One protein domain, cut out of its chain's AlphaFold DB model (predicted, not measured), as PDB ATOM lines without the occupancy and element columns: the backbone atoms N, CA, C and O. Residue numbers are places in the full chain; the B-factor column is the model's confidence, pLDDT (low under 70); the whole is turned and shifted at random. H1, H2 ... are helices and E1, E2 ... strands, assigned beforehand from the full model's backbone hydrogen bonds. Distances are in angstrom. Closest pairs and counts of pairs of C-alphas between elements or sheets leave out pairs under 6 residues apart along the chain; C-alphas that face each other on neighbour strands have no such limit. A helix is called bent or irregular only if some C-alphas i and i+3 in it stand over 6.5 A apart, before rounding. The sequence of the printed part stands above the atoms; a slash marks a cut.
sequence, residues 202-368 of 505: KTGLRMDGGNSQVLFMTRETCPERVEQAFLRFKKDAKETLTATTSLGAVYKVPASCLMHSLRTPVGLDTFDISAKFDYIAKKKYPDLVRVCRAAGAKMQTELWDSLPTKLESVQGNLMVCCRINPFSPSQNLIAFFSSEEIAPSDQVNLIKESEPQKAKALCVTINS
ATOM      1  N   LYS A 202     147.760 154.724 120.774       91.25
ATOM      2  CA  LYS A 202     147.701 153.514 119.950       91.25
ATOM      3  C   LYS A 202     146.624 153.611 118.899       91.25
ATOM      4  O   LYS A 202     145.509 154.002 119.193       91.25
ATOM      5  N   THR A 203     146.906 153.168 117.684       93.25
ATOM      6  CA  THR A 203     145.833 152.896 116.725       93.25
ATOM      7  C   THR A 203     145.036 151.679 117.197       93.25
ATOM      8  O   THR A 203     145.618 150.732 117.731       93.25
ATOM      9  N   GLY A 204     143.711 151.716 117.031       94.50
ATOM     10  CA  GLY A 204     142.844 150.595 117.372       94.50
ATOM     11  C   GLY A 204     143.137 149.334 116.554       94.50
ATOM     12  O   GLY A 204     144.059 149.265 115.737       94.50
ATOM     13  N   LEU A 205     142.346 148.293 116.792       94.62
ATOM     14  CA  LEU A 205     142.617 146.958 116.283       94.62
ATOM     15  C   LEU A 205     142.524 146.897 114.753       94.62
ATOM     16  O   LEU A 205     141.435 146.967 114.175       94.62
ATOM     17  N   ARG A 206     143.671 146.686 114.104       90.25
ATOM     18  CA  ARG A 206     143.762 146.404 112.669       90.25
ATOM     19  C   ARG A 206     143.757 144.901 112.416       90.25
ATOM     20  O   ARG A 206     144.469 144.150 113.079       90.25
ATOM     21  N   MET A 207     142.960 144.478 111.439       84.94
ATOM     22  CA  MET A 207     142.794 143.074 111.068       84.94
ATOM     23  C   MET A 207     142.883 142.907 109.557       84.94
ATOM     24  O   MET A 207     142.146 143.556 108.815       84.94
ATOM     25  N   ASP A 208     143.744 141.997 109.112       76.25
ATOM     26  CA  ASP A 208     143.925 141.688 107.695       76.25
ATOM     27  C   ASP A 208     142.995 140.550 107.237       76.25
ATOM     28  O   ASP A 208     142.422 139.813 108.046       76.25
ATOM     29  N   GLY A 209     142.840 140.393 105.919       69.81
ATOM     30  CA  GLY A 209     142.218 139.207 105.314       69.81
ATOM     31  C   GLY A 209     140.719 139.022 105.586       69.81
ATOM     32  O   GLY A 209     140.253 137.887 105.626       69.81
ATOM     33  N   GLY A 210     139.968 140.106 105.809       72.50
ATOM     34  CA  GLY A 210     138.515 140.059 106.043       72.50
ATOM     35  C   GLY A 210     138.104 139.692 107.474       72.50
ATOM     36  O   GLY A 210     136.918 139.699 107.795       72.50
ATOM     37  N   ASN A 211     139.063 139.446 108.372       82.38
ATOM     38  CA  ASN A 211     138.793 139.054 109.760       82.38
ATOM     39  C   ASN A 211     137.995 140.107 110.553       82.38
ATOM     40  O   ASN A 211     137.261 139.761 111.478       82.38
ATOM     41  N   SER A 212     138.061 141.387 110.168       87.38
ATOM     42  CA  SER A 212     137.250 142.448 110.778       87.38
ATOM     43  C   SER A 212     135.740 142.203 110.641       87.38
ATOM     44  O   SER A 212     134.990 142.525 111.560       87.38
ATOM     45  N   GLN A 213     135.289 141.581 109.547       90.44
ATOM     46  CA  GLN A 213     133.874 141.276 109.299       90.44
ATOM     47  C   GLN A 213     133.319 140.214 110.258       90.44
ATOM     48  O   GLN A 213     132.123 140.198 110.536       90.44
ATOM     49  N   VAL A 214     134.187 139.336 110.765       93.31
ATOM     50  CA  VAL A 214     133.828 138.220 111.653       93.31
ATOM     51  C   VAL A 214     133.888 138.624 113.129       93.31
ATOM     52  O   VAL A 214     133.199 138.033 113.967       93.31
ATOM     53  N   LEU A 215     134.727 139.613 113.448       95.00
ATOM     54  CA  LEU A 215     134.990 140.067 114.811       95.00
ATOM     55  C   LEU A 215     134.039 141.173 115.264       95.00
ATOM     56  O   LEU A 215     133.535 141.101 116.381       95.00
ATOM     57  N   PHE A 216     133.807 142.187 114.427       96.75
ATOM     58  CA  PHE A 216     133.035 143.366 114.817       96.75
ATOM     59  C   PHE A 216     131.549 143.218 114.494       96.75
ATOM     60  O   PHE A 216     131.163 142.852 113.385       96.75
ATOM     61  N   MET A 217     130.713 143.606 115.450       97.25
ATOM     62  CA  MET A 217     129.262 143.697 115.332       97.25
ATOM     63  C   MET A 217     128.871 145.150 115.566       97.25
ATOM     64  O   MET A 217     129.183 145.715 116.609       97.25
ATOM     65  N   THR A 218     128.220 145.765 114.581       97.38
ATOM     66  CA  THR A 218     127.933 147.209 114.586       97.38
ATOM     67  C   THR A 218     126.506 147.473 115.033       97.38
ATOM     68  O   THR A 218     125.579 146.849 114.509       97.38
ATOM     69  N   ARG A 219     126.303 148.426 115.943       96.75
ATOM     70  CA  ARG A 219     124.956 148.865 116.304       96.75
ATOM     71  C   ARG A 219     124.318 149.611 115.137       96.75
ATOM     72  O   ARG A 219     124.893 150.556 114.603       96.75
ATOM     73  N   GLU A 220     123.110 149.221 114.763       95.44
ATOM     74  CA  GLU A 220     122.332 149.861 113.706       95.44
ATOM     75  C   GLU A 220     121.544 151.049 114.267       95.44
ATOM     76  O   GLU A 220     120.361 150.936 114.584       95.44
ATOM     77  N   THR A 221     122.224 152.187 114.427       92.94
ATOM     78  CA  THR A 221     121.600 153.457 114.839       92.94
ATOM     79  C   THR A 221     121.163 154.318 113.654       92.94
ATOM     80  O   THR A 221     120.184 155.049 113.768       92.94
ATOM     81  N   CYS A 222     121.867 154.229 112.521       92.25
ATOM     82  CA  CYS A 222     121.515 154.878 111.259       92.25
ATOM     83  C   CYS A 222     122.060 154.081 110.053       92.25
ATOM     84  O   CYS A 222     122.967 153.255 110.233       92.25
ATOM     85  N   PRO A 223     121.533 154.299 108.831       93.19
ATOM     86  CA  PRO A 223     121.965 153.577 107.631       93.19
ATOM     87  C   PRO A 223     123.461 153.716 107.318       93.19
ATOM     88  O   PRO A 223     124.123 152.727 107.000       93.19
ATOM     89  N   GLU A 224     124.020 154.915 107.466       93.12
ATOM     90  CA  GLU A 224     125.402 155.236 107.088       93.12
ATOM     91  C   GLU A 224     126.414 154.529 107.996       93.12
ATOM     92  O   GLU A 224     127.481 154.098 107.559       93.12
ATOM     93  N   ARG A 225     126.054 154.325 109.270       93.38
ATOM     94  CA  ARG A 225     126.882 153.598 110.238       93.38
ATOM     95  C   ARG A 225     127.085 152.133 109.848       93.38
ATOM     96  O   ARG A 225     128.156 151.562 110.082       93.38
ATOM     97  N   VAL A 226     126.060 151.512 109.268       94.25
ATOM     98  CA  VAL A 226     126.063 150.080 108.950       94.25
ATOM     99  C   VAL A 226     126.376 149.770 107.494       94.25
ATOM    100  O   VAL A 226     126.512 148.594 107.164       94.25
ATOM    101  N   GLU A 227     126.551 150.780 106.641       92.56
ATOM    102  CA  GLU A 227     126.830 150.623 105.208       92.56
ATOM    103  C   GLU A 227     127.945 149.596 104.953       92.56
ATOM    104  O   GLU A 227     127.748 148.607 104.251       92.56
ATOM    105  N   GLN A 228     129.076 149.764 105.642       91.50
ATOM    106  CA  GLN A 228     130.246 148.893 105.521       91.50
ATOM    107  C   GLN A 228     130.248 147.733 106.539       91.50
ATOM    108  O   GLN A 228     131.234 147.006 106.639       91.50
ATOM    109  N   ALA A 229     129.220 147.603 107.385       94.25
ATOM    110  CA  ALA A 229     129.154 146.589 108.440       94.25
ATOM    111  C   ALA A 229     128.653 145.244 107.902       94.25
ATOM    112  O   ALA A 229     127.556 145.180 107.338       94.25
ATOM    113  N   PHE A 230     129.411 144.173 108.163       96.06
ATOM    114  CA  PHE A 230     128.984 142.808 107.850       96.06
ATOM    115  C   PHE A 230     127.967 142.279 108.872       96.06
ATOM    116  O   PHE A 230     126.869 141.893 108.485       96.06
ATOM    117  N   LEU A 231     128.299 142.320 110.169       97.31
ATOM    118  CA  LEU A 231     127.381 141.985 111.262       97.31
ATOM    119  C   LEU A 231     126.790 143.253 111.885       97.31
ATOM    120  O   LEU A 231     127.520 144.172 112.269       97.31
ATOM    121  N   ARG A 232     125.462 143.282 112.012       97.50
ATOM    122  CA  ARG A 232     124.675 144.417 112.515       97.50
ATOM    123  C   ARG A 232     123.744 143.965 113.632       97.50
ATOM    124  O   ARG A 232     123.273 142.833 113.595       97.50
ATOM    125  N   PHE A 233     123.447 144.820 114.601       97.50
ATOM    126  CA  PHE A 233     122.483 144.505 115.660       97.50
ATOM    127  C   PHE A 233     121.673 145.734 116.083       97.50
ATOM    128  O   PHE A 233     122.127 146.866 115.942       97.50
ATOM    129  N   LYS A 234     120.471 145.507 116.630       95.25
ATOM    130  CA  LYS A 234     119.554 146.576 117.089       95.25
ATOM    131  C   LYS A 234     119.348 146.615 118.598       95.25
ATOM    132  O   LYS A 234     119.048 147.667 119.146       95.25
ATOM    133  N   LYS A 235     119.462 145.463 119.259       93.19
ATOM    134  CA  LYS A 235     119.232 145.306 120.698       93.19
ATOM    135  C   LYS A 235     120.488 144.757 121.352       93.19
ATOM    136  O   LYS A 235     121.124 143.871 120.784       93.19
ATOM    137  N   ASP A 236     120.796 145.273 122.533       91.56
ATOM    138  CA  ASP A 236     121.936 144.841 123.329       91.56
ATOM    139  C   ASP A 236     121.867 143.375 123.746       91.56
ATOM    140  O   ASP A 236     120.791 142.776 123.870       91.56
ATOM    141  N   ALA A 237     123.047 142.803 123.967       85.12
ATOM    142  CA  ALA A 237     123.182 141.435 124.427       85.12
ATOM    143  C   ALA A 237     122.838 141.353 125.921       85.12
ATOM    144  O   ALA A 237     123.577 141.866 126.753       85.12
ATOM    145  N   LYS A 238     121.742 140.669 126.272       88.00
ATOM    146  CA  LYS A 238     121.512 140.232 127.664       88.00
ATOM    147  C   LYS A 238     122.300 138.953 127.945       88.00
ATOM    148  O   LYS A 238     123.255 138.950 128.707       88.00
ATOM    149  N   GLU A 239     121.943 137.885 127.239       94.19
ATOM    150  CA  GLU A 239     122.659 136.600 127.265       94.19
ATOM    151  C   GLU A 239     123.242 136.252 125.896       94.19
ATOM    152  O   GLU A 239     124.288 135.617 125.782       94.19
ATOM    153  N   THR A 240     122.558 136.674 124.834       96.00
ATOM    154  CA  THR A 240     122.922 136.420 123.442       96.00
ATOM    155  C   THR A 240     122.612 137.658 122.610       96.00
ATOM    156  O   THR A 240     121.512 138.206 122.691       96.00
ATOM    157  N   LEU A 241     123.570 138.076 121.789       97.44
ATOM    158  CA  LEU A 241     123.384 139.073 120.747       97.44
ATOM    159  C   LEU A 241     122.818 138.400 119.496       97.44
ATOM    160  O   LEU A 241     123.351 137.391 119.031       97.44
ATOM    161  N   THR A 242     121.761 138.979 118.931       97.50
ATOM    162  CA  THR A 242     121.270 138.595 117.602       97.50
ATOM    163  C   THR A 242     121.859 139.551 116.576       97.50
ATOM    164  O   THR A 242     121.487 140.725 116.548       97.50
ATOM    165  N   ALA A 243     122.783 139.049 115.760       97.44
ATOM    166  CA  ALA A 243     123.422 139.807 114.696       97.44
ATOM    167  C   ALA A 243     122.868 139.396 113.327       97.44
ATOM    168  O   ALA A 243     122.617 138.215 113.080       97.44
ATOM    169  N   THR A 244     122.704 140.361 112.429       97.12
ATOM    170  CA  THR A 244     122.189 140.155 111.074       97.12
ATOM    171  C   THR A 244     123.133 140.710 110.018       97.12
ATOM    172  O   THR A 244     123.829 141.696 110.264       97.12
ATOM    173  N   THR A 245     123.131 140.117 108.826       95.94
ATOM    174  CA  THR A 245     123.806 140.687 107.647       95.94
ATOM    175  C   THR A 245     122.854 141.541 106.820       95.94
ATOM    176  O   THR A 245     121.638 141.508 107.015       95.94
ATOM    177  N   SER A 246     123.391 142.281 105.846       91.56
ATOM    178  CA  SER A 246     122.590 143.015 104.854       91.56
ATOM    179  C   SER A 246     121.656 142.116 104.033       91.56
ATOM    180  O   SER A 246     120.632 142.590 103.554       91.56
ATOM    181  N   LEU A 247     121.980 140.825 103.904       92.56
ATOM    182  CA  LEU A 247     121.174 139.819 103.201       92.56
ATOM    183  C   LEU A 247     120.152 139.116 104.114       92.56
ATOM    184  O   LEU A 247     119.510 138.159 103.693       92.56
ATOM    185  N   GLY A 248     120.020 139.543 105.374       92.75
ATOM    186  CA  GLY A 248     119.044 138.990 106.318       92.75
ATOM    187  C   GLY A 248     119.459 137.681 106.997       92.75
ATOM    188  O   GLY A 248     118.661 137.104 107.733       92.75
ATOM    189  N   ALA A 249     120.696 137.206 106.810       95.62
ATOM    190  CA  ALA A 249     121.192 136.049 107.555       95.62
ATOM    191  C   ALA A 249     121.324 136.399 109.043       95.62
ATOM    192  O   ALA A 249     121.848 137.461 109.375       95.62
ATOM    193  N   VAL A 250     120.872 135.503 109.923       97.25
ATOM    194  CA  VAL A 250     120.831 135.716 111.377       97.25
ATOM    195  C   VAL A 250     121.831 134.805 112.089       97.25
ATOM    196  O   VAL A 250     121.885 133.598 111.825       97.25
ATOM    197  N   TYR A 251     122.572 135.387 113.029       97.44
ATOM    198  CA  TYR A 251     123.570 134.728 113.867       97.44
ATOM    199  C   TYR A 251     123.344 135.053 115.342       97.44
ATOM    200  O   TYR A 251     122.953 136.168 115.699       97.44
ATOM    201  N   LYS A 252     123.612 134.076 116.204       96.38
ATOM    202  CA  LYS A 252     123.517 134.193 117.657       96.38
ATOM    203  C   LYS A 252     124.910 134.127 118.265       96.38
ATOM    204  O   LYS A 252     125.612 133.123 118.137       96.38
ATOM    205  N   VAL A 253     125.299 135.192 118.958       97.56
ATOM    206  CA  VAL A 253     126.601 135.286 119.626       97.56
ATOM    207  C   VAL A 253     126.381 135.434 121.131       97.56
ATOM    208  O   VAL A 253     125.788 136.426 121.548       97.56
ATOM    209  N   PRO A 254     126.826 134.480 121.968       97.88
ATOM    210  CA  PRO A 254     126.706 134.605 123.417       97.88
ATOM    211  C   PRO A 254     127.395 135.875 123.927       97.88
ATOM    212  O   PRO A 254     128.518 136.171 123.519       97.88
ATOM    213  N   ALA A 255     126.768 136.588 124.863       96.75
ATOM    214  CA  ALA A 255     127.325 137.798 125.475       96.75
ATOM    215  C   ALA A 255     128.693 137.528 126.127       96.75
ATOM    216  O   ALA A 255     129.600 138.353 126.068       96.75
ATOM    217  N   SER A 256     128.897 136.317 126.654       96.88
ATOM    218  CA  SER A 256     130.175 135.877 127.226       96.88
ATOM    219  C   SER A 256     131.328 135.817 126.211       96.88
ATOM    220  O   SER A 256     132.494 135.803 126.617       96.88
ATOM    221  N   CYS A 257     131.035 135.795 124.907       97.06
ATOM    222  CA  CYS A 257     132.012 135.860 123.818       97.06
ATOM    223  C   CYS A 257     132.301 137.291 123.344       97.06
ATOM    224  O   CYS A 257     133.150 137.458 122.470       97.06
ATOM    225  N   LEU A 258     131.631 138.302 123.901       97.12
ATOM    226  CA  LEU A 258     131.713 139.691 123.458       97.12
ATOM    227  C   LEU A 258     132.414 140.586 124.488       97.12
ATOM    228  O   LEU A 258     132.521 140.263 125.678       97.12
ATOM    229  N   MET A 259     132.893 141.725 124.001       96.62
ATOM    230  CA  MET A 259     133.250 142.904 124.790       96.62
ATOM    231  C   MET A 259     132.815 144.172 124.050       96.62
ATOM    232  O   MET A 259     132.627 144.141 122.828       96.62
ATOM    233  N   HIS A 260     132.662 145.272 124.785       97.38
ATOM    234  CA  HIS A 260     132.327 146.570 124.208       97.38
ATOM    235  C   HIS A 260     133.445 147.099 123.307       97.38
ATOM    236  O   HIS A 260     134.637 146.859 123.518       97.38
ATOM    237  N   SER A 261     133.031 147.787 122.248       97.50
ATOM    238  CA  SER A 261     133.903 148.249 121.179       97.50
ATOM    239  C   SER A 261     133.338 149.492 120.497       97.50
ATOM    240  O   SER A 261     132.190 149.890 120.705       97.50
ATOM    241  N   LEU A 262     134.160 150.075 119.629       97.31
ATOM    242  CA  LEU A 262     133.761 151.054 118.636       97.31
ATOM    243  C   LEU A 262     134.356 150.650 117.286       97.31
ATOM    244  O   LEU A 262     135.562 150.760 117.063       97.31
ATOM    245  N   ARG A 263     133.515 150.182 116.364       96.25
ATOM    246  CA  ARG A 263     133.952 149.780 115.023       96.25
ATOM    247  C   ARG A 263     134.138 150.982 114.105       96.25
ATOM    248  O   ARG A 263     135.037 150.979 113.269       96.25
ATOM    249  N   THR A 264     133.265 151.976 114.188       95.44
ATOM    250  CA  THR A 264     133.311 153.155 113.315       95.44
ATOM    251  C   THR A 264     132.811 154.390 114.059       95.44
ATOM    252  O   THR A 264     131.860 154.265 114.827       95.44
ATOM    253  N   PRO A 265     133.400 155.578 113.845       95.69
ATOM    254  CA  PRO A 265     132.881 156.829 114.398       95.69
ATOM    255  C   PRO A 265     131.665 157.380 113.628       95.69
ATOM    256  O   PRO A 265     130.999 158.297 114.098       95.69
ATOM    257  N   VAL A 266     131.364 156.836 112.442       95.25
ATOM    258  CA  VAL A 266     130.306 157.340 111.550       95.25
ATOM    259  C   VAL A 266     128.936 157.321 112.234       95.25
ATOM    260  O   VAL A 266     128.525 156.301 112.799       95.25
ATOM    261  N   GLY A 267     128.231 158.453 112.151       94.44
ATOM    262  CA  GLY A 267     126.883 158.636 112.693       94.44
ATOM    263  C   GLY A 267     126.809 158.795 114.216       94.44
ATOM    264  O   GLY A 267     125.706 158.876 114.752       94.44
ATOM    265  N   LEU A 268     127.942 158.829 114.926       96.69
ATOM    266  CA  LEU A 268     127.956 159.138 116.356       96.69
ATOM    267  C   LEU A 268     127.884 160.648 116.578       96.69
ATOM    268  O   LEU A 268     128.766 161.386 116.148       96.69
ATOM    269  N   ASP A 269     126.835 161.082 117.271       97.06
ATOM    270  CA  ASP A 269     126.454 162.484 117.452       97.06
ATOM    271  C   ASP A 269     126.674 163.026 118.873       97.06
ATOM    272  O   ASP A 269     126.380 164.191 119.118       97.06
ATOM    273  N   THR A 270     127.203 162.222 119.801       98.00
ATOM    274  CA  THR A 270     127.496 162.605 121.196       98.00
ATOM    275  C   THR A 270     128.943 162.282 121.566       98.00
ATOM    276  O   THR A 270     129.516 161.340 121.015       98.00
ATOM    277  N   PHE A 271     129.540 163.038 122.498       95.12
ATOM    278  CA  PHE A 271     130.904 162.757 122.974       95.12
ATOM    279  C   PHE A 271     130.945 161.462 123.778       95.12
ATOM    280  O   PHE A 271     131.855 160.654 123.608       95.12
ATOM    281  N   ASP A 272     129.962 161.285 124.661       97.94
ATOM    282  CA  ASP A 272     129.846 160.098 125.493       97.94
ATOM    283  C   ASP A 272     129.138 158.987 124.713       97.94
ATOM    284  O   ASP A 272     128.034 159.164 124.178       97.94
ATOM    285  N   ILE A 273     129.817 157.846 124.614       96.94
ATOM    286  CA  ILE A 273     129.329 156.648 123.937       96.94
ATOM    287  C   ILE A 273     129.084 155.483 124.900       96.94
ATOM    288  O   ILE A 273     128.851 154.368 124.437       96.94
ATOM    289  N   SER A 274     129.078 155.731 126.213       94.62
ATOM    290  CA  SER A 274     129.000 154.707 127.267       94.62
ATOM    291  C   SER A 274     127.715 153.867 127.249       94.62
ATOM    292  O   SER A 274     127.617 152.851 127.922       94.62
ATOM    293  N   ALA A 275     126.710 154.270 126.470       91.94
ATOM    294  CA  ALA A 275     125.479 153.508 126.237       91.94
ATOM    295  C   ALA A 275     125.250 153.176 124.748       91.94
ATOM    296  O   ALA A 275     124.169 152.740 124.351       91.94
ATOM    297  N   LYS A 276     126.246 153.424 123.891       93.81
ATOM    298  CA  LYS A 276     126.149 153.349 122.423       93.81
ATOM    299  C   LYS A 276     127.199 152.414 121.816       93.81
ATOM    300  O   LYS A 276     127.567 152.571 120.653       93.81
ATOM    301  N   PHE A 277     127.663 151.429 122.580       95.88
ATOM    302  CA  PHE A 277     128.723 150.531 122.141       95.88
ATOM    303  C   PHE A 277     128.350 149.706 120.916       95.88
ATOM    304  O   PHE A 277     127.196 149.302 120.739       95.88
ATOM    305  N   ASP A 278     129.373 149.421 120.121       97.44
ATOM    306  CA  ASP A 278     129.428 148.240 119.274       97.44
ATOM    307  C   ASP A 278     129.962 147.053 120.092       97.44
ATOM    308  O   ASP A 278     130.387 147.199 121.240       97.44
ATOM    309  N   TYR A 279     130.008 145.873 119.479       97.94
ATOM    310  CA  TYR A 279     130.640 144.705 120.082       97.94
ATOM    311  C   TYR A 279     131.785 144.181 119.226       97.94
ATOM    312  O   TYR A 279     131.753 144.238 117.994       97.94
ATOM    313  N   ILE A 280     132.777 143.606 119.897       97.44
ATOM    314  CA  ILE A 280     133.806 142.775 119.280       97.44
ATOM    315  C   ILE A 280     133.830 141.401 119.949       97.44
ATOM    316  O   ILE A 280     133.695 141.277 121.169       97.44
ATOM    317  N   ALA A 281     133.987 140.349 119.147       96.88
ATOM    318  CA  ALA A 281     134.212 139.006 119.659       96.88
ATOM    319  C   ALA A 281     135.598 138.914 120.315       96.88
ATOM    320  O   ALA A 281     136.603 139.194 119.668       96.88
ATOM    321  N   LYS A 282     135.659 138.472 121.576       95.69
ATOM    322  CA  LYS A 282     136.918 138.248 122.319       95.69
ATOM    323  C   LYS A 282     137.386 136.792 122.330       95.69
ATOM    324  O   LYS A 282     138.504 136.498 122.732       95.69
ATOM    325  N   LYS A 283     136.519 135.870 121.908       95.06
ATOM    326  CA  LYS A 283     136.798 134.436 121.755       95.06
ATOM    327  C   LYS A 283     135.862 133.820 120.716       95.06
ATOM    328  O   LYS A 283     134.875 134.444 120.319       95.06
ATOM    329  N   LYS A 284     136.155 132.582 120.305       95.56
ATOM    330  CA  LYS A 284     135.309 131.818 119.374       95.56
ATOM    331  C   LYS A 284     133.872 131.713 119.909       95.56
ATOM    332  O   LYS A 284     133.653 131.602 121.117       95.56
ATOM    333  N   TYR A 285     132.900 131.740 119.003       95.75
ATOM    334  CA  TYR A 285     131.470 131.646 119.308       95.75
ATOM    335  C   TYR A 285     130.792 130.577 118.433       95.75
ATOM    336  O   TYR A 285     131.333 130.243 117.377       95.75
ATOM    337  N   PRO A 286     129.628 130.029 118.838       95.94
ATOM    338  CA  PRO A 286     129.022 128.868 118.175       95.94
ATOM    339  C   PRO A 286     128.789 129.049 116.669       95.94
ATOM    340  O   PRO A 286     129.088 128.158 115.878       95.94
ATOM    341  N   ASP A 287     128.327 130.231 116.255       96.06
ATOM    342  CA  ASP A 287     128.033 130.537 114.851       96.06
ATOM    343  C   ASP A 287     129.257 130.950 114.009       96.06
ATOM    344  O   ASP A 287     129.115 131.239 112.819       96.06
ATOM    345  N   LEU A 288     130.467 130.948 114.579       94.75
ATOM    346  CA  LEU A 288     131.678 131.469 113.934       94.75
ATOM    347  C   LEU A 288     131.936 130.853 112.552       94.75
ATOM    348  O   LEU A 288     132.217 131.570 111.597       94.75
ATOM    349  N   VAL A 289     131.796 129.532 112.412       94.25
ATOM    350  CA  VAL A 289     132.027 128.835 111.133       94.25
ATOM    351  C   VAL A 289     131.055 129.318 110.052       94.25
ATOM    352  O   VAL A 289     131.443 129.498 108.894       94.25
ATOM    353  N   ARG A 290     129.792 129.565 110.424       95.50
ATOM    354  CA  ARG A 290     128.768 130.070 109.499       95.50
ATOM    355  C   ARG A 290     129.032 131.527 109.122       95.50
ATOM    356  O   ARG A 290     128.841 131.878 107.959       95.50
ATOM    357  N   VAL A 291     129.500 132.346 110.067       95.12
ATOM    358  CA  VAL A 291     129.898 133.740 109.808       95.12
ATOM    359  C   VAL A 291     131.104 133.793 108.870       95.12
ATOM    360  O   VAL A 291     131.033 134.478 107.857       95.12
ATOM    361  N   CYS A 292     132.167 133.024 109.133       93.31
ATOM    362  CA  CYS A 292     133.351 132.964 108.267       93.31
ATOM    363  C   CYS A 292     132.986 132.595 106.826       93.31
ATOM    364  O   CYS A 292     133.421 133.262 105.890       93.31
ATOM    365  N   ARG A 293     132.136 131.573 106.645       92.62
ATOM    366  CA  ARG A 293     131.666 131.158 105.316       92.62
ATOM    367  C   ARG A 293     130.916 132.283 104.603       92.62
ATOM    368  O   ARG A 293     131.165 132.512 103.427       92.62
ATOM    369  N   ALA A 294     130.021 132.973 105.304       92.50
ATOM    370  CA  ALA A 294     129.238 134.059 104.723       92.50
ATOM    371  C   ALA A 294     130.077 135.314 104.423       92.50
ATOM    372  O   ALA A 294     129.792 136.015 103.459       92.50
ATOM    373  N   ALA A 295     131.115 135.579 105.221       90.69
ATOM    374  CA  ALA A 295     132.047 136.691 105.029       90.69
ATOM    375  C   ALA A 295     133.148 136.394 103.989       90.69
ATOM    376  O   ALA A 295     133.934 137.273 103.652       90.69
ATOM    377  N   GLY A 296     133.272 135.146 103.517       89.88
ATOM    378  CA  GLY A 296     134.420 134.720 102.707       89.88
ATOM    379  C   GLY A 296     135.754 134.756 103.470       89.88
ATOM    380  O   GLY A 296     136.820 134.766 102.856       89.88
ATOM    381  N   ALA A 297     135.710 134.778 104.805       88.75
ATOM    382  CA  ALA A 297     136.884 134.842 105.666       88.75
ATOM    383  C   ALA A 297     137.413 133.436 105.989       88.75
ATOM    384  O   ALA A 297     136.650 132.488 106.205       88.75
ATOM    385  N   LYS A 298     138.741 133.292 106.068       86.06
ATOM    386  CA  LYS A 298     139.383 132.039 106.491       86.06
ATOM    387  C   LYS A 298     139.453 131.976 108.015       86.06
ATOM    388  O   LYS A 298     139.902 132.924 108.650       86.06
ATOM    389  N   MET A 299     139.069 130.844 108.604       82.56
ATOM    390  CA  MET A 299     139.246 130.627 110.041       82.56
ATOM    391  C   MET A 299     140.734 130.435 110.354       82.56
ATOM    392  O   MET A 299     141.335 129.458 109.918       82.56
ATOM    393  N   GLN A 300     141.319 131.362 111.110       83.62
ATOM    394  CA  GLN A 300     142.729 131.325 111.508       83.62
ATOM    395  C   GLN A 300     142.826 131.008 113.000       83.62
ATOM    396  O   GLN A 300     142.444 131.835 113.822       83.62
ATOM    397  N   THR A 301     143.303 129.820 113.372       83.69
ATOM    398  CA  THR A 301     143.407 129.419 114.789       83.69
ATOM    399  C   THR A 301     144.322 130.363 115.575       83.69
ATOM    400  O   THR A 301     143.889 130.903 116.589       83.69
ATOM    401  N   GLU A 302     145.494 130.686 115.022       87.12
ATOM    402  CA  GLU A 302     146.490 131.599 115.611       87.12
ATOM    403  C   GLU A 302     145.935 133.004 115.907       87.12
ATOM    404  O   GLU A 302     146.344 133.669 116.867       87.12
ATOM    405  N   LEU A 303     144.973 133.476 115.101       87.62
ATOM    406  CA  LEU A 303     144.294 134.743 115.361       87.62
ATOM    407  C   LEU A 303     143.553 134.682 116.694       87.62
ATOM    408  O   LEU A 303     143.715 135.585 117.503       87.62
ATOM    409  N   TRP A 304     142.756 133.639 116.921       90.62
ATOM    410  CA  TRP A 304     141.936 133.506 118.128       90.62
ATOM    411  C   TRP A 304     142.769 133.267 119.382       90.62
ATOM    412  O   TRP A 304     142.377 133.737 120.446       90.62
ATOM    413  N   ASP A 305     143.908 132.593 119.245       90.88
ATOM    414  CA  ASP A 305     144.826 132.347 120.358       90.88
ATOM    415  C   ASP A 305     145.537 133.646 120.783       90.88
ATOM    416  O   ASP A 305     145.702 133.907 121.971       90.88
ATOM    417  N   SER A 306     145.888 134.511 119.821       92.00
ATOM    418  CA  SER A 306     146.529 135.814 120.083       92.00
ATOM    419  C   SER A 306     145.554 136.974 120.335       92.00
ATOM    420  O   SER A 306     145.973 138.062 120.736       92.00
ATOM    421  N   LEU A 307     144.256 136.781 120.078       93.44
ATOM    422  CA  LEU A 307     143.253 137.847 120.110       93.44
ATOM    423  C   LEU A 307     143.099 138.504 121.492       93.44
ATOM    424  O   LEU A 307     143.090 139.735 121.516       93.44
ATOM    425  N   PRO A 308     143.023 137.771 122.624       94.06
ATOM    426  CA  PRO A 308     142.889 138.397 123.941       94.06
ATOM    427  C   PRO A 308     144.011 139.398 124.236       94.06
ATOM    428  O   PRO A 308     143.730 140.547 124.566       94.06
ATOM    429  N   THR A 309     145.267 139.011 123.996       93.75
ATOM    430  CA  THR A 309     146.434 139.888 124.178       93.75
ATOM    431  C   THR A 309     146.398 141.091 123.236       93.75
ATOM    432  O   THR A 309     146.729 142.207 123.632       93.75
ATOM    433  N   LYS A 310     145.972 140.901 121.978       93.88
ATOM    434  CA  LYS A 310     145.826 142.017 121.031       93.88
ATOM    435  C   LYS A 310     144.785 143.025 121.512       93.88
ATOM    436  O   LYS A 310     145.074 144.219 121.457       93.88
ATOM    437  N   LEU A 311     143.628 142.547 121.981       95.12
ATOM    438  CA  LEU A 311     142.529 143.371 122.492       95.12
ATOM    439  C   LEU A 311     142.960 144.173 123.715       95.12
ATOM    440  O   LEU A 311     142.843 145.393 123.683       95.12
ATOM    441  N   GLU A 312     143.543 143.518 124.719       93.44
ATOM    442  CA  GLU A 312     144.081 144.167 125.925       93.44
ATOM    443  C   GLU A 312     145.072 145.281 125.570       93.44
ATOM    444  O   GLU A 312     145.051 146.387 126.111       93.44
ATOM    445  N   SER A 313     145.902 145.039 124.555       91.62
ATOM    446  CA  SER A 313     146.894 146.013 124.133       91.62
ATOM    447  C   SER A 313     146.284 147.308 123.569       91.62
ATOM    448  O   SER A 313     146.975 148.333 123.620       91.62
ATOM    449  N   VAL A 314     145.049 147.273 123.048       93.19
ATOM    450  CA  VAL A 314     144.318 148.388 122.407       93.19
ATOM    451  C   VAL A 314     143.034 148.753 123.164       93.19
ATOM    452  O   VAL A 314     142.056 149.173 122.555       93.19
ATOM    453  N   GLN A 315     143.019 148.601 124.486       94.62
ATOM    454  CA  GLN A 315     141.937 149.111 125.324       94.62
ATOM    455  C   GLN A 315     142.183 150.556 125.776       94.62
ATOM    456  O   GLN A 315     143.330 150.987 125.938       94.62
ATOM    457  N   GLY A 316     141.091 151.304 125.946       94.88
ATOM    458  CA  GLY A 316     141.099 152.635 126.547       94.88
ATOM    459  C   GLY A 316     139.718 153.295 126.572       94.88
ATOM    460  O   GLY A 316     138.747 152.767 126.026       94.88
ATOM    461  N   ASN A 317     139.649 154.461 127.216       96.94
ATOM    462  CA  ASN A 317     138.416 155.234 127.409       96.94
ATOM    463  C   ASN A 317     138.244 156.392 126.417       96.94
ATOM    464  O   ASN A 317     137.133 156.894 126.259       96.94
ATOM    465  N   LEU A 318     139.327 156.853 125.784       97.50
ATOM    466  CA  LEU A 318     139.326 158.018 124.900       97.50
ATOM    467  C   LEU A 318     139.759 157.624 123.489       97.50
ATOM    468  O   LEU A 318     140.884 157.172 123.270       97.50
ATOM    469  N   MET A 319     138.861 157.845 122.533       97.62
ATOM    470  CA  MET A 319     139.061 157.543 121.121       97.62
ATOM    471  C   MET A 319     139.028 158.824 120.293       97.62
ATOM    472  O   MET A 319     138.223 159.713 120.547       97.62
ATOM    473  N   VAL A 320     139.856 158.892 119.256       97.75
ATOM    474  CA  VAL A 320     139.933 159.993 118.290       97.75
ATOM    475  C   VAL A 320     139.909 159.399 116.891       97.75
ATOM    476  O   VAL A 320     140.671 158.485 116.609       97.75
ATOM    477  N   CYS A 321     139.067 159.898 115.993       97.44
ATOM    478  CA  CYS A 321     139.030 159.463 114.597       97.44
ATOM    479  C   CYS A 321     140.438 159.424 113.979       97.44
ATOM    480  O   CYS A 321     141.151 160.424 114.001       97.44
ATOM    481  N   CYS A 322     140.822 158.296 113.371       95.06
ATOM    482  CA  CYS A 322     142.044 158.224 112.570       95.06
ATOM    483  C   CYS A 322     141.887 159.084 111.325       95.06
ATOM    484  O   CYS A 322     142.781 159.832 110.964       95.06
ATOM    485  N   ARG A 323     140.746 158.983 110.639       92.62
ATOM    486  CA  ARG A 323     140.447 159.746 109.425       92.62
ATOM    487  C   ARG A 323     139.143 160.484 109.610       92.62
ATOM    488  O   ARG A 323     138.191 159.907 110.126       92.62
ATOM    489  N   ILE A 324     139.093 161.720 109.133       93.38
ATOM    490  CA  ILE A 324     137.854 162.487 109.083       93.38
ATOM    491  C   ILE A 324     137.567 162.928 107.656       93.38
ATOM    492  O   ILE A 324     138.466 163.313 106.909       93.38
ATOM    493  N   ASN A 325     136.293 162.883 107.286       93.69
ATOM    494  CA  ASN A 325     135.777 163.623 106.147       93.69
ATOM    495  C   ASN A 325     134.938 164.776 106.717       93.69
ATOM    496  O   ASN A 325     133.772 164.554 107.054       93.69
ATOM    497  N   PRO A 326     135.512 165.984 106.881       93.44
ATOM    498  CA  PRO A 326     134.855 167.068 107.613       93.44
ATOM    499  C   PRO A 326     133.575 167.563 106.925       93.44
ATOM    500  O   PRO A 326     132.727 168.172 107.564       93.44
ATOM    501  N   PHE A 327     133.406 167.274 105.635       92.62
ATOM    502  CA  PHE A 327     132.238 167.655 104.846       92.62
ATOM    503  C   PHE A 327     131.294 166.481 104.545       92.62
ATOM    504  O   PHE A 327     130.397 166.605 103.707       92.62
ATOM    505  N   SER A 328     131.470 165.342 105.222       93.38
ATOM    506  CA  SER A 328     130.512 164.236 105.186       93.38
ATOM    507  C   SER A 328     129.244 164.587 105.977       93.38
ATOM    508  O   SER A 328     129.360 165.127 107.079       93.38
ATOM    509  N   PRO A 329     128.040 164.218 105.496       93.56
ATOM    510  CA  PRO A 329     126.807 164.334 106.279       93.56
ATOM    511  C   PRO A 329     126.791 163.454 107.540       93.56
ATOM    512  O   PRO A 329     125.945 163.659 108.400       93.56
ATOM    513  N   SER A 330     127.715 162.498 107.669       94.25
ATOM    514  CA  SER A 330     127.736 161.521 108.770       94.25
ATOM    515  C   SER A 330     128.984 161.613 109.655       94.25
ATOM    516  O   SER A 330     129.210 160.741 110.497       94.25
ATOM    517  N   GLN A 331     129.825 162.633 109.444       95.69
ATOM    518  CA  GLN A 331     130.932 162.962 110.343       95.69
ATOM    519  C   GLN A 331     130.476 164.078 111.282       95.69
ATOM    520  O   GLN A 331     130.511 165.249 110.911       95.69
ATOM    521  N   ASN A 332     130.051 163.723 112.489       97.69
ATOM    522  CA  ASN A 332     129.536 164.696 113.452       97.69
ATOM    523  C   ASN A 332     130.626 165.113 114.445       97.69
ATOM    524  O   ASN A 332     130.779 166.290 114.737       97.69
ATOM    525  N   LEU A 333     131.424 164.168 114.940       97.94
ATOM    526  CA  LEU A 333     132.407 164.410 115.998       97.94
ATOM    527  C   LEU A 333     133.766 163.797 115.661       97.94
ATOM    528  O   LEU A 333     133.890 163.024 114.710       97.94
ATOM    529  N   ILE A 334     134.798 164.175 116.413       98.06
ATOM    530  CA  ILE A 334     136.189 163.748 116.199       98.06
ATOM    531  C   ILE A 334     136.669 162.848 117.332       98.06
ATOM    532  O   ILE A 334     137.368 161.874 117.064       98.06
ATOM    533  N   ALA A 335     136.305 163.158 118.576       98.38
ATOM    534  CA  ALA A 335     136.700 162.383 119.745       98.38
ATOM    535  C   ALA A 335     135.493 161.882 120.539       98.38
ATOM    536  O   ALA A 335     134.453 162.541 120.589       98.38
ATOM    537  N   PHE A 336     135.665 160.733 121.184       98.50
ATOM    538  CA  PHE A 336     134.629 160.031 121.931       98.50
ATOM    539  C   PHE A 336     135.186 159.518 123.253       98.50
ATOM    540  O   PHE A 336     136.329 159.062 123.312       98.50
ATOM    541  N   PHE A 337     134.364 159.570 124.293       98.44
ATOM    542  CA  PHE A 337     134.669 159.070 125.623       98.44
ATOM    543  C   PHE A 337     133.759 157.890 125.972       98.44
ATOM    544  O   PHE A 337     132.577 157.878 125.629       98.44
ATOM    545  N   SER A 338     134.317 156.920 126.685       97.56
ATOM    546  CA  SER A 338     133.607 155.801 127.289       97.56
ATOM    547  C   SER A 338     133.968 155.704 128.768       97.56
ATOM    548  O   SER A 338     135.145 155.758 129.120       97.56
ATOM    549  N   SER A 339     132.979 155.507 129.638       95.62
ATOM    550  CA  SER A 339     133.192 155.295 131.075       95.62
ATOM    551  C   SER A 339     133.899 153.977 131.394       95.62
ATOM    552  O   SER A 339     134.455 153.829 132.477       95.62
ATOM    553  N   GLU A 340     133.889 153.026 130.462       95.00
ATOM    554  CA  GLU A 340     134.620 151.761 130.553       95.00
ATOM    555  C   GLU A 340     135.621 151.607 129.406       95.00
ATOM    556  O   GLU A 340     135.462 152.201 128.336       95.00
ATOM    557  N   GLU A 341     136.666 150.817 129.627       95.44
ATOM    558  CA  GLU A 341     137.668 150.570 128.598       95.44
ATOM    559  C   GLU A 341     137.109 149.688 127.479       95.44
ATOM    560  O   GLU A 341     136.664 148.559 127.705       95.44
ATOM    561  N   ILE A 342     137.207 150.173 126.243       96.56
ATOM    562  CA  ILE A 342     136.762 149.443 125.055       96.56
ATOM    563  C   ILE A 342     137.928 149.184 124.105       96.56
ATOM    564  O   ILE A 342     138.912 149.919 124.107       96.56
ATOM    565  N   ALA A 343     137.802 148.155 123.265       96.62
ATOM    566  CA  ALA A 343     138.781 147.838 122.224       96.62
ATOM    567  C   ALA A 343     138.220 148.215 120.842       96.62
ATOM    568  O   ALA A 343     137.438 147.440 120.276       96.62
ATOM    569  N   PRO A 344     138.535 149.401 120.292       96.88
ATOM    570  CA  PRO A 344     137.975 149.862 119.031       96.88
ATOM    571  C   PRO A 344     138.718 149.293 117.813       96.88
ATOM    572  O   PRO A 344     139.775 148.671 117.930       96.88
ATOM    573  N   SER A 345     138.173 149.528 116.620       95.94
ATOM    574  CA  SER A 345     138.860 149.255 115.352       95.94
ATOM    575  C   SER A 345     139.952 150.288 115.047       95.94
ATOM    576  O   SER A 345     140.032 151.347 115.667       95.94
ATOM    577  N   ASP A 346     140.744 150.020 114.010       94.62
ATOM    578  CA  ASP A 346     141.738 150.945 113.453       94.62
ATOM    579  C   ASP A 346     141.160 152.220 112.798       94.62
ATOM    580  O   ASP A 346     141.915 153.052 112.289       94.62
ATOM    581  N   GLN A 347     139.837 152.417 112.833       94.88
ATOM    582  CA  GLN A 347     139.197 153.670 112.416       94.88
ATOM    583  C   GLN A 347     139.407 154.807 113.426       94.88
ATOM    584  O   GLN A 347     139.149 155.968 113.100       94.88
ATOM    585  N   VAL A 348     139.877 154.493 114.636       96.44
ATOM    586  CA  VAL A 348     140.207 155.466 115.681       96.44
ATOM    587  C   VAL A 348     141.587 155.189 116.288       96.44
ATOM    588  O   VAL A 348     142.057 154.053 116.354       96.44
ATOM    589  N   ASN A 349     142.232 156.256 116.742       95.38
ATOM    590  CA  ASN A 349     143.354 156.230 117.660       95.38
ATOM    591  C   ASN A 349     142.820 156.283 119.095       95.38
ATOM    592  O   ASN A 349     141.809 156.920 119.372       95.38
ATOM    593  N   LEU A 350     143.523 155.633 120.006       94.56
ATOM    594  CA  LEU A 350     143.314 155.646 121.442       94.56
ATOM    595  C   LEU A 350     144.308 156.595 122.088       94.56
ATOM    596  O   LEU A 350     145.477 156.635 121.696       94.56
ATOM    597  N   ILE A 351     143.835 157.285 123.117       94.00
ATOM    598  CA  ILE A 351     144.662 158.039 124.052       94.00
ATOM    599  C   ILE A 351     144.590 157.313 125.395       94.00
ATOM    600  O   ILE A 351     143.521 157.240 126.004       94.00
ATOM    601  N   LYS A 352     145.716 156.755 125.849       91.62
ATOM    602  CA  LYS A 352     145.830 156.023 127.118       91.62
ATOM    603  C   LYS A 352     145.990 156.987 128.292       91.62
ATOM    604  O   LYS A 352     147.035 157.053 128.932       91.62
ATOM    605  N   GLU A 353     144.940 157.759 128.542       92.56
ATOM    606  CA  GLU A 353     144.843 158.641 129.700       92.56
ATOM    607  C   GLU A 353     144.162 157.908 130.858       92.56
ATOM    608  O   GLU A 353     142.987 157.554 130.763       92.56
ATOM    609  N   SER A 354     144.907 157.669 131.939       89.12
ATOM    610  CA  SER A 354     144.422 156.918 133.101       89.12
ATOM    611  C   SER A 354     143.562 157.759 134.039       89.12
ATOM    612  O   SER A 354     142.797 157.199 134.821       89.12
ATOM    613  N   GLU A 355     143.664 159.091 133.978       93.31
ATOM    614  CA  GLU A 355     142.850 159.988 134.791       93.31
ATOM    615  C   GLU A 355     141.536 160.343 134.063       93.31
ATOM    616  O   GLU A 355     141.555 161.102 133.087       93.31
ATOM    617  N   PRO A 356     140.356 159.887 134.540       94.62
ATOM    618  CA  PRO A 356     139.096 160.078 133.814       94.62
ATOM    619  C   PRO A 356     138.736 161.548 133.587       94.62
ATOM    620  O   PRO A 356     138.200 161.910 132.541       94.62
ATOM    621  N   GLN A 357     139.059 162.416 134.551       96.38
ATOM    622  CA  GLN A 357     138.837 163.856 134.429       96.38
ATOM    623  C   GLN A 357     139.686 164.464 133.310       96.38
ATOM    624  O   GLN A 357     139.213 165.295 132.532       96.38
ATOM    625  N   LYS A 358     140.942 164.042 133.188       96.12
ATOM    626  CA  LYS A 358     141.820 164.515 132.124       96.12
ATOM    627  C   LYS A 358     141.391 163.965 130.762       96.12
ATOM    628  O   LYS A 358     141.370 164.722 129.795       96.12
ATOM    629  N   ALA A 359     140.943 162.710 130.693       96.56
ATOM    630  CA  ALA A 359     140.396 162.113 129.473       96.56
ATOM    631  C   ALA A 359     139.149 162.862 128.959       96.56
ATOM    632  O   ALA A 359     139.056 163.190 127.774       96.56
ATOM    633  N   LYS A 360     138.215 163.208 129.850       98.44
ATOM    634  CA  LYS A 360     137.038 164.033 129.525       98.44
ATOM    635  C   LYS A 360     137.424 165.434 129.048       98.44
ATOM    636  O   LYS A 360     136.904 165.903 128.035       98.44
ATOM    637  N   ALA A 361     138.369 166.081 129.734       98.31
ATOM    638  CA  ALA A 361     138.872 167.392 129.334       98.31
ATOM    639  C   ALA A 361     139.524 167.354 127.937       98.31
ATOM    640  O   ALA A 361     139.222 168.198 127.096       98.31
ATOM    641  N   LEU A 362     140.336 166.332 127.650       97.62
ATOM    642  CA  LEU A 362     140.913 166.095 126.325       97.62
ATOM    643  C   LEU A 362     139.840 165.867 125.253       97.62
ATOM    644  O   LEU A 362     139.931 166.441 124.170       97.62
ATOM    645  N   CYS A 363     138.806 165.074 125.553       98.56
ATOM    646  CA  CYS A 363     137.692 164.823 124.635       98.56
ATOM    647  C   CYS A 363     137.000 166.131 124.205       98.56
ATOM    648  O   CYS A 363     136.750 166.348 123.016       98.56
ATOM    649  N   VAL A 364     136.753 167.035 125.160       98.62
ATOM    650  CA  VAL A 364     136.204 168.373 124.891       98.62
ATOM    651  C   VAL A 364     137.165 169.203 124.045       98.62
ATOM    652  O   VAL A 364     136.756 169.743 123.016       98.62
ATOM    653  N   THR A 365     138.442 169.279 124.426       98.50
ATOM    654  CA  THR A 365     139.441 170.064 123.687       98.50
ATOM    655  C   THR A 365     139.537 169.618 122.226       98.50
ATOM    656  O   THR A 365     139.513 170.466 121.330       98.50
ATOM    657  N   ILE A 366     139.561 168.307 121.966       98.38
ATOM    658  CA  ILE A 366     139.698 167.735 120.617       98.38
ATOM    659  C   ILE A 366     138.450 167.966 119.749       98.38
ATOM    660  O   ILE A 366     138.573 168.175 118.545       98.38
ATOM    661  N   ASN A 367     137.245 167.979 120.322       98.69
ATOM    662  CA  ASN A 367     136.032 168.287 119.551       98.69
ATOM    663  C   ASN A 367     135.833 169.799 119.298       98.69
ATOM    664  O   ASN A 367     135.020 170.191 118.452       98.69
ATOM    665  N   SER A 368     136.548 170.661 120.027       98.75
ATOM    666  CA  SER A 368     136.362 172.118 120.009       98.75
ATOM    667  C   SER A 368     137.138 172.845 118.909       98.75
ATOM    668  O   SER A 368     137.920 172.264 118.153       98.75
TER     669      SER A 368
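This is residues 202 to 368 of the 505 residues of an uncharacterized protein of Planctomycetes bacterium RBG_13_44_8b (UniProt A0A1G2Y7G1). Two parts sit end to end: a small sandwich, in which the sheet E2 E1 E6 E5 faces the hairpin E3 and E4 with the strands crossed, and a twisted three-stranded sheet E8 E7 E9 with H5 packed over one face. H3 lies at the end of the sandwich far from H5, and H4, joined to H3 by a tight link but apart from it, runs along one side of the whole toward E7. The printed part has 167 residues, with five named helices and nine named strands in the order H1 E1 H2 E2 E3 E4 E5 E6 H3 H4 E7 E8 E9 H5, class mixed. The four-stranded sheet is mixed, the other two antiparallel. The whole is compact, radius of gyration of the C-alphas 15.4 A, spanning 44 by 34 by 30 A.

The largest sheet has E2 at residues 231 to 233, E1 at 216 to 219, E6 at 278 to 281 and E5 at 258 to 261. Facing it are E3, residues 240 to 244, 12.9 A long, and E4, 250 to 254, 13.4 A. H1 is residues 211 to 215, from C-alpha 211 at (138.793, 139.054, 109.760); H2 is 223 to 226 and H3 288 to 295. H4, residues 301 to 313, 19.4 A, is irregular, with C-alphas 305 and 308 7.3 A apart. E7 is residues 316 to 321, 13.9 A; E8, 335 to 342, 14.0 A, bends by 107 degrees at residue 339; E9 is 348 to 351. H5, residues 356 to 367, 16.7 A, ends at C-alpha 367 (136.032, 168.287, 119.551).

E1 and E2 are parallel, N 218 to O 231 2.9 A; with H2 they form a strand-helix-strand unit, two parallel neighbour strands with a helix between, its crossover right-handed. E1 and E6 are antiparallel, N 217 to O 279 2.8 A, as is the hairpin E5 and E6, N 261 to O 278 2.9 A. In the sandwich, two sheets face to face, the strands of one stand at 80 degrees to those of the other; the closest C-alphas of E2 and E3, Phe 233 and Ala 243, are 4.9 A apart. The hairpin E3 and E4 has N 241 to O 253 at 2.8 A. H1, H2 and H4 only graze the largest sheet. H1 touches H3, closest C-alphas Val 214 and Val 291, 6.2 A. The closest C-alphas of E5 and E8, Ser 261 and Ile 342, are 5.0 A apart. The hairpin E7 and E8 has N 336 to O 319 at 2.8 A; antiparallel E7 and E9 have N 349 to O 320 at 2.7 A. H5 is on this strongly twisted sheet, two layers, a helix over one face, at a height over the sheet of 8.2 A, along the strands over E8 and E7. Every O i to N i+4 pair is within hydrogen-bond range in H1, H3 and H5, 7 of 9 in H4; H2 is too short for such a pair.

The C-alphas farthest apart, Val 289 and Ser 368, are 44.4 A apart. The printed part has no cut. The links E5 to E6 and E7 to E8 are long, 16 and 13 residues. Residues 202 to 203 pair antiparallel with 349 to 350 of E9. Mean pLDDT of the printed part is 94.2; residue 209 is under 70.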